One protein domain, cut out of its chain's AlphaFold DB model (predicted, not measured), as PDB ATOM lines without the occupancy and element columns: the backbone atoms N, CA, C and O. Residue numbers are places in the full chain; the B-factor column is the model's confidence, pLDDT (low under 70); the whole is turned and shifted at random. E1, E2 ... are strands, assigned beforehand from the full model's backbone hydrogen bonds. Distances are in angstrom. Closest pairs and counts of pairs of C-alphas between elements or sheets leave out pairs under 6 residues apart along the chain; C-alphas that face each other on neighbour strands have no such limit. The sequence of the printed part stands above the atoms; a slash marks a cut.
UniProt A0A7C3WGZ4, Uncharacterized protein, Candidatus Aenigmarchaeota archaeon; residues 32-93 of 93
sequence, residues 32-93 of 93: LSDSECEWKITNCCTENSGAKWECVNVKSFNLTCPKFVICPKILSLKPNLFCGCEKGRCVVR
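This is residues 32 to 93 of the 93 residues of an uncharacterized protein of Candidatus Aenigmarchaeota archaeon (UniProt A0A7C3WGZ4). With little regular structure, this is a flat, looped piece: the short hairpin E1-E2 lies in the middle, a second hairpin, E3-E4, packs near one end of it, and the long unnamed stretch 58 to 82 loops round. The printed part has 62 residues, 18 in four named strands, E1 to E4, with no named helix: all strand, two antiparallel two-stranded sheets. It is only just compact, close to loose, with a radius of gyration of the C-alphas of 12.6 A, and only just flat, spanning 36 by 24 by 13 A.

E1, residues 37 to 41, and E2, residues 53 to 57, form an antiparallel hairpin at 141 degrees; N 40 and O 54 are 2.9 A apart, within hydrogen-bond range. E3, residues 83 to 86, and E4, residues 89 to 92, form another at 136 degrees, with N 86 and O 89 at 2.8 A. The closest C-alphas of E2 and E4, Val 56 and Cys 90, are 5.6 A apart.

E1 measures 12.9 A from C-alpha 37 (213.950, 261.037, 178.102); E2 12.8 A; E3 9.7 A; E4 9.9 A, ending at C-alpha 92 (205.565, 265.592, 177.920).

The farthest C-alphas, Phe 68 and Lys 87, are 37.2 A apart. The printed part has no cut. E1 to E2 and E2 to E3 are long links; E3 to E4 is tight. No printed residue is under 70 in pLDDT.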
ATOM      1  N   LEU A  32     213.028 253.106 179.562       94.19
ATOM      2  CA  LEU A  32     212.820 252.339 180.803       94.19
ATOM      3  C   LEU A  32     212.709 253.226 182.050       94.19
ATOM      4  O   LEU A  32     212.120 252.812 183.047       94.19
ATOM      5  N   SER A  33     213.244 254.444 181.993       95.75
ATOM      6  CA  SER A  33     213.208 255.423 183.078       95.75
ATOM      7  C   SER A  33     213.148 256.847 182.530       95.75
ATOM      8  O   SER A  33     213.514 257.100 181.380       95.75
ATOM      9  N   ASP A  34     212.718 257.794 183.368       96.56
ATOM     10  CA  ASP A  34     212.643 259.216 183.009       96.56
ATOM     11  C   ASP A  34     214.000 259.792 182.589       96.56
ATOM     12  O   ASP A  34     214.062 260.623 181.692       96.56
ATOM     13  N   SER A  35     215.099 259.292 183.162       95.81
ATOM     14  CA  SER A  35     216.465 259.702 182.808       95.81
ATOM     15  C   SER A  35     216.863 259.376 181.365       95.81
ATOM     16  O   SER A  35     217.903 259.825 180.900       95.81
ATOM     17  N   GLU A  36     216.088 258.546 180.664       95.81
ATOM     18  CA  GLU A  36     216.308 258.232 179.249       95.81
ATOM     19  C   GLU A  36     215.570 259.195 178.315       95.81
ATOM     20  O   GLU A  36     215.754 259.121 177.101       95.81
ATOM     21  N   CYS A  37     214.737 260.081 178.859       96.88
ATOM     22  CA  CYS A  37     213.950 261.037 178.102       96.88
ATOM     23  C   CYS A  37     214.470 262.451 178.342       96.88
ATOM     24  O   CYS A  37     214.569 262.918 179.472       96.88
ATOM     25  N   GLU A  38     214.784 263.159 177.262       97.12
ATOM     26  CA  GLU A  38     215.220 264.550 177.338       97.12
ATOM     27  C   GLU A  38     214.591 265.385 176.230       97.12
ATOM     28  O   GLU A  38     214.307 264.909 175.129       97.12
ATOM     29  N   TRP A  39     214.443 266.676 176.507       97.75
ATOM     30  CA  TRP A  39     214.196 267.670 175.474       97.75
ATOM     31  C   TRP A  39     215.420 267.794 174.568       97.75
ATOM     32  O   TRP A  39     216.508 268.156 175.028       97.75
ATOM     33  N   LYS A  40     215.233 267.541 173.274       97.25
ATOM     34  CA  LYS A  40     216.237 267.775 172.235       97.25
ATOM     35  C   LYS A  40     215.669 268.681 171.157       97.25
ATOM     36  O   LYS A  40     214.470 268.681 170.888       97.25
ATOM     37  N   ILE A  41     216.555 269.445 170.530       97.56
ATOM     38  CA  ILE A  41     216.217 270.224 169.343       97.56
ATOM     39  C   ILE A  41     216.261 269.285 168.136       97.56
ATOM     40  O   ILE A  41     217.249 268.576 167.979       97.56
ATOM     41  N   THR A  42     215.225 269.267 167.292       96.69
ATOM     42  CA  THR A  42     215.083 268.304 166.177       96.69
ATOM     43  C   THR A  42     215.211 268.914 164.786       96.69
ATOM     44  O   THR A  42     215.237 268.188 163.796       96.69
ATOM     45  N   ASN A  43     215.330 270.238 164.687       96.12
ATOM     46  CA  ASN A  43     215.427 270.961 163.415       96.12
ATOM     47  C   ASN A  43     216.802 271.600 163.159       96.12
ATOM     48  O   ASN A  43     216.915 272.422 162.255       96.12
ATOM     49  N   CYS A  44     217.832 271.253 163.941       96.44
ATOM     50  CA  CYS A  44     219.193 271.797 163.810       96.44
ATOM     51  C   CYS A  44     219.335 273.314 164.018       96.44
ATOM     52  O   CYS A  44     220.392 273.874 163.728       96.44
ATOM     53  N   CYS A  45     218.301 273.973 164.532       96.31
ATOM     54  CA  CYS A  45     218.363 275.372 164.923       96.31
ATOM     55  C   CYS A  45     218.816 275.536 166.377       96.31
ATOM     56  O   CYS A  45     218.979 274.562 167.110       96.31
ATOM     57  N   THR A  46     219.046 276.776 166.805       95.44
ATOM     58  CA  THR A  46     219.394 277.093 168.200       95.44
ATOM     59  C   THR A  46     218.207 277.710 168.928       95.44
ATOM     60  O   THR A  46     217.247 278.159 168.298       95.44
ATOM     61  N   GLU A  47     218.270 277.778 170.259       96.62
ATOM     62  CA  GLU A  47     217.225 278.422 171.071       96.62
ATOM     63  C   GLU A  47     216.968 279.870 170.645       96.62
ATOM     64  O   GLU A  47     215.839 280.340 170.676       96.62
ATOM     65  N   ASN A  48     217.997 280.561 170.161       95.75
ATOM     66  CA  ASN A  48     217.894 281.941 169.692       95.75
ATOM     67  C   ASN A  48     217.427 282.049 168.226       95.75
ATOM     68  O   ASN A  48     217.408 283.147 167.671       95.75
ATOM     69  N   SER A  49     217.118 280.923 167.573       95.56
ATOM     70  CA  SER A  49     216.810 280.860 166.143       95.56
ATOM     71  C   SER A  49     215.748 279.810 165.777       95.56
ATOM     72  O   SER A  49     215.903 279.045 164.831       95.56
ATOM     73  N   GLY A  50     214.627 279.755 166.493       95.62
ATOM     74  CA  GLY A  50     213.502 278.905 166.088       95.62
ATOM     75  C   GLY A  50     213.722 277.413 166.348       95.62
ATOM     76  O   GLY A  50     213.276 276.583 165.552       95.62
ATOM     77  N   ALA A  51     214.443 277.053 167.414       97.69
ATOM     78  CA  ALA A  51     214.592 275.666 167.849       97.69
ATOM     79  C   ALA A  51     213.238 274.951 167.967       97.69
ATOM     80  O   ALA A  51     212.336 275.386 168.684       97.69
ATOM     81  N   LYS A  52     213.123 273.802 167.297       97.25
ATOM     82  CA  LYS A  52     212.000 272.881 167.470       97.25
ATOM     83  C   LYS A  52     212.362 271.860 168.538       97.25
ATOM     84  O   LYS A  52     213.241 271.034 168.312       97.25
ATOM     85  N   TRP A  53     211.684 271.921 169.675       97.62
ATOM     86  CA  TRP A  53     211.901 271.016 170.798       97.62
ATOM     87  C   TRP A  53     211.001 269.788 170.723       97.62
ATOM     88  O   TRP A  53     209.793 269.914 170.529       97.62
ATOM     89  N   GLU A  54     211.575 268.608 170.935       97.38
ATOM     90  CA  GLU A  54     210.832 267.357 171.097       97.38
ATOM     91  C   GLU A  54     211.361 266.583 172.307       97.38
ATOM     92  O   GLU A  54     212.561 266.589 172.596       97.38
ATOM     93  N   CYS A  55     210.450 265.929 173.030       97.19
ATOM     94  CA  CYS A  55     210.786 265.012 174.111       97.19
ATOM     95  C   CYS A  55     211.115 263.646 173.505       97.19
ATOM     96  O   CYS A  55     210.246 262.987 172.932       97.19
ATOM     97  N   VAL A  56     212.379 263.240 173.586       96.06
ATOM     98  CA  VAL A  56     212.897 262.078 172.853       96.06
ATOM     99  C   VAL A  56     213.682 261.149 173.761       96.06
ATOM    100  O   VAL A  56     214.240 261.568 174.774       96.06
ATOM    101  N   ASN A  57     213.765 259.880 173.361       96.19
ATOM    102  CA  ASN A  57     214.639 258.912 174.009       96.19
ATOM    103  C   ASN A  57     216.089 259.173 173.590       96.19
ATOM    104  O   ASN A  57     216.432 259.033 172.416       96.19
ATOM    105  N   VAL A  58     216.958 259.516 174.538       94.62
ATOM    106  CA  VAL A  58     218.351 259.894 174.253       94.62
ATOM    107  C   VAL A  58     219.191 258.756 173.677       94.62
ATOM    108  O   VAL A  58     220.147 259.016 172.956       94.62
ATOM    109  N   LYS A  59     218.833 257.495 173.955       92.31
ATOM    110  CA  LYS A  59     219.549 256.324 173.425       92.31
ATOM    111  C   LYS A  59     219.278 256.107 171.939       92.31
ATOM    112  O   LYS A  59     220.124 255.553 171.238       92.31
ATOM    113  N   SER A  60     218.094 256.488 171.461       91.12
ATOM    114  CA  SER A  60     217.698 256.308 170.060       91.12
ATOM    115  C   SER A  60     217.765 257.583 169.240       91.12
ATOM    116  O   SER A  60     217.837 257.502 168.010       91.12
ATOM    117  N   PHE A  61     217.772 258.737 169.906       93.81
ATOM    118  CA  PHE A  61     217.872 260.027 169.263       93.81
ATOM    119  C   PHE A  61     219.220 260.184 168.562       93.81
ATOM    120  O   PHE A  61     220.285 260.151 169.177       93.81
ATOM    121  N   ASN A  62     219.162 260.385 167.252       93.81
ATOM    122  CA  ASN A  62     220.315 260.717 166.437       93.81
ATOM    123  C   ASN A  62     219.902 261.818 165.465       93.81
ATOM    124  O   ASN A  62     219.070 261.588 164.588       93.81
ATOM    125  N   LEU A  63     220.483 263.003 165.632       95.00
ATOM    126  CA  LEU A  63     220.274 264.133 164.741       95.00
ATOM    127  C   LEU A  63     221.567 264.415 163.988       95.00
ATOM    128  O   LEU A  63     222.607 264.675 164.587       95.00
ATOM    129  N   THR A  64     221.488 264.395 162.663       96.31
ATOM    130  CA  THR A  64     222.581 264.825 161.791       96.31
ATOM    131  C   THR A  64     222.191 266.138 161.140       96.31
ATOM    132  O   THR A  64     221.198 266.204 160.418       96.31
ATOM    133  N   CYS A  65     222.981 267.176 161.396       94.56
ATOM    134  CA  CYS A  65     222.738 268.506 160.859       94.56
ATOM    135  C   CYS A  65     223.655 268.792 159.665       94.56
ATOM    136  O   CYS A  65     224.845 268.464 159.718       94.56
ATOM    137  N   PRO A  66     223.141 269.409 158.588       95.25
ATOM    138  CA  PRO A  66     223.991 269.894 157.512       95.25
ATOM    139  C   PRO A  66     224.840 271.077 157.999       95.25
ATOM    140  O   PRO A  66     224.507 271.740 158.981       95.25
ATOM    141  N   LYS A  67     225.930 271.380 157.281       92.69
ATOM    142  CA  LYS A  67     226.809 272.522 157.608       92.69
ATOM    143  C   LYS A  67     226.081 273.869 157.569       92.69
ATOM    144  O   LYS A  67     226.453 274.780 158.298       92.69
ATOM    145  N   PHE A  68     225.071 273.987 156.710       94.06
ATOM    146  CA  PHE A  68     224.278 275.196 156.542       94.06
ATOM    147  C   PHE A  68     222.806 274.864 156.770       94.06
ATOM    148  O   PHE A  68     222.253 273.999 156.092       94.06
ATOM    149  N   VAL A  69     222.191 275.553 157.729       93.44
ATOM    150  CA  VAL A  69     220.775 275.423 158.087       93.44
ATOM    151  C   VAL A  69     220.164 276.818 158.058       93.44
ATOM    152  O   VAL A  69     220.745 277.766 158.589       93.44
ATOM    153  N   ILE A  70     219.000 276.950 157.428       95.31
ATOM    154  CA  ILE A  70     218.215 278.185 157.463       95.31
ATOM    155  C   ILE A  70     217.268 278.089 158.651       95.31
ATOM    156  O   ILE A  70     216.429 277.192 158.707       95.31
ATOM    157  N   CYS A  71     217.405 279.024 159.584       96.25
ATOM    158  CA  CYS A  71     216.647 279.046 160.825       96.25
ATOM    159  C   CYS A  71     215.824 280.336 160.952       96.25
ATOM    160  O   CYS A  71     216.304 281.408 160.562       96.25
ATOM    161  N   PRO A  72     214.598 280.268 161.501       95.06
ATOM    162  CA  PRO A  72     213.824 281.457 161.836       95.06
ATOM    163  C   PRO A  72     214.577 282.360 162.823       95.06
ATOM    164  O   PRO A  72     215.319 281.884 163.675       95.06
ATOM    165  N   LYS A  73     214.346 283.675 162.772       95.06
ATOM    166  CA  LYS A  73     214.896 284.627 163.757       95.06
ATOM    167  C   LYS A  73     213.913 284.873 164.900       95.06
ATOM    168  O   LYS A  73     213.475 285.999 165.114       95.06
ATOM    169  N   ILE A  74     213.533 283.804 165.591       96.56
ATOM    170  CA  ILE A  74     212.645 283.869 166.757       96.56
ATOM    171  C   ILE A  74     213.286 283.147 167.936       96.56
ATOM    172  O   ILE A  74     213.983 282.149 167.759       96.56
ATOM    173  N   LEU A  75     213.030 283.639 169.144       97.12
ATOM    174  CA  LEU A  75     213.425 282.950 170.364       97.12
ATOM    175  C   LEU A  75     212.532 281.715 170.568       97.12
ATOM    176  O   LEU A  75     211.316 281.769 170.394       97.12
ATOM    177  N   SER A  76     213.134 280.589 170.918       96.94
ATOM    178  CA  SER A  76     212.488 279.297 171.153       96.94
ATOM    179  C   SER A  76     213.195 278.597 172.306       96.94
ATOM    180  O   SER A  76     213.960 277.648 172.124       96.94
ATOM    181  N   LEU A  77     212.962 279.134 173.505       97.00
ATOM    182  CA  LEU A  77     213.525 278.623 174.750       97.00
ATOM    183  C   LEU A  77     213.122 277.168 174.984       97.00
ATOM    184  O   LEU A  77     212.049 276.726 174.558       97.00
ATOM    185  N   LYS A  78     213.974 276.446 175.712       97.06
ATOM    186  CA  LYS A  78     213.648 275.110 176.202       97.06
ATOM    187  C   LYS A  78     212.320 275.129 176.979       97.06
ATOM    188  O   LYS A  78     212.158 275.971 177.866       97.06
ATOM    189  N   PRO A  79     211.380 274.209 176.690       96.00
ATOM    190  CA  PRO A  79     210.127 274.128 177.427       96.00
ATOM    191  C   PRO A  79     210.359 273.896 178.922       96.00
ATOM    192  O   PRO A  79     211.183 273.067 179.306       96.00
ATOM    193  N   ASN A  80     209.569 274.569 179.759       95.88
ATOM    194  CA  ASN A  80     209.522 274.338 181.207       95.88
ATOM    195  C   ASN A  80     208.505 273.240 181.584       95.88
ATOM    196  O   ASN A  80     207.797 273.344 182.580       95.88
ATOM    197  N   LEU A  81     208.375 272.227 180.727       96.62
ATOM    198  CA  LEU A  81     207.542 271.045 180.952       96.62
ATOM    199  C   LEU A  81     208.446 269.841 181.188       96.62
ATOM    200  O   LEU A  81     209.567 269.782 180.666       96.62
ATOM    201  N   PHE A  82     207.957 268.867 181.944       96.69
ATOM    202  CA  PHE A  82     208.708 267.652 182.201       96.69
ATOM    203  C   PHE A  82     208.724 266.777 180.943       96.69
ATOM    204  O   PHE A  82     207.711 266.599 180.272       96.69
ATOM    205  N   CYS A  83     209.889 266.230 180.609       97.62
ATOM    206  CA  CYS A  83     210.039 265.205 179.583       97.62
ATOM    207  C   CYS A  83     210.436 263.916 180.295       97.62
ATOM    208  O   CYS A  83     211.495 263.870 180.918       97.62
ATOM    209  N   GLY A  84     209.574 262.905 180.240       96.75
ATOM    210  CA  GLY A  84     209.735 261.683 181.024       96.75
ATOM    211  C   GLY A  84     209.209 260.449 180.318       96.75
ATOM    212  O   GLY A  84     208.602 260.525 179.252       96.75
ATOM    213  N   CYS A  85     209.451 259.294 180.920       96.62
ATOM    214  CA  CYS A  85     209.073 258.006 180.383       96.62
ATOM    215  C   CYS A  85     207.686 257.580 180.876       96.62
ATOM    216  O   CYS A  85     207.398 257.516 182.074       96.62
ATOM    217  N   GLU A  86     206.811 257.228 179.940       96.12
ATOM    218  CA  GLU A  86     205.505 256.644 180.214       96.12
ATOM    219  C   GLU A  86     205.211 255.485 179.284       96.12
ATOM    220  O   GLU A  86     205.219 255.645 178.065       96.12
ATOM    221  N   LYS A  87     204.896 254.314 179.850       92.62
ATOM    222  CA  LYS A  87     204.500 253.128 179.068       92.62
ATOM    223  C   LYS A  87     205.482 252.844 177.917       92.62
ATOM    224  O   LYS A  87     205.080 252.517 176.801       92.62
ATOM    225  N   GLY A  88     206.776 253.017 178.192       91.81
ATOM    226  CA  GLY A  88     207.847 252.811 177.223       91.81
ATOM    227  C   GLY A  88     208.026 253.924 176.190       91.81
ATOM    228  O   GLY A  88     208.745 253.714 175.220       91.81
ATOM    229  N   ARG A  89     207.396 255.092 176.342       93.56
ATOM    230  CA  ARG A  89     207.526 256.231 175.422       93.56
ATOM    231  C   ARG A  89     207.933 257.492 176.167       93.56
ATOM    232  O   ARG A  89     207.443 257.739 177.262       93.56
ATOM    233  N   CYS A  90     208.779 258.307 175.548       95.50
ATOM    234  CA  CYS A  90     209.038 259.645 176.059       95.50
ATOM    235  C   CYS A  90     207.829 260.539 175.779       95.50
ATOM    236  O   CYS A  90     207.366 260.628 174.640       95.50
ATOM    237  N   VAL A  91     207.294 261.149 176.830       96.25
ATOM    238  CA  VAL A  91     206.099 261.991 176.803       96.25
ATOM    239  C   VAL A  91     206.337 263.275 177.586       96.25
ATOM    240  O   VAL A  91     207.176 263.337 178.488       96.25
ATOM    241  N   VAL A  92     205.576 264.303 177.228       97.06
ATOM    242  CA  VAL A  92     205.565 265.592 177.920       97.06
ATOM    243  C   VAL A  92     204.544 265.534 179.056       97.06
ATOM    244  O   VAL A  92     203.431 265.053 178.835       97.06
ATOM    245  N   ARG A  93     204.915 266.014 180.246       90.94
ATOM    246  CA  ARG A  93     204.049 266.123 181.428       90.94
ATOM    247  C   ARG A  93     204.162 267.495 182.084       90.94
ATOM    248  O   ARG A  93     205.235 268.132 181.958       90.94
TER     249      ARG A  93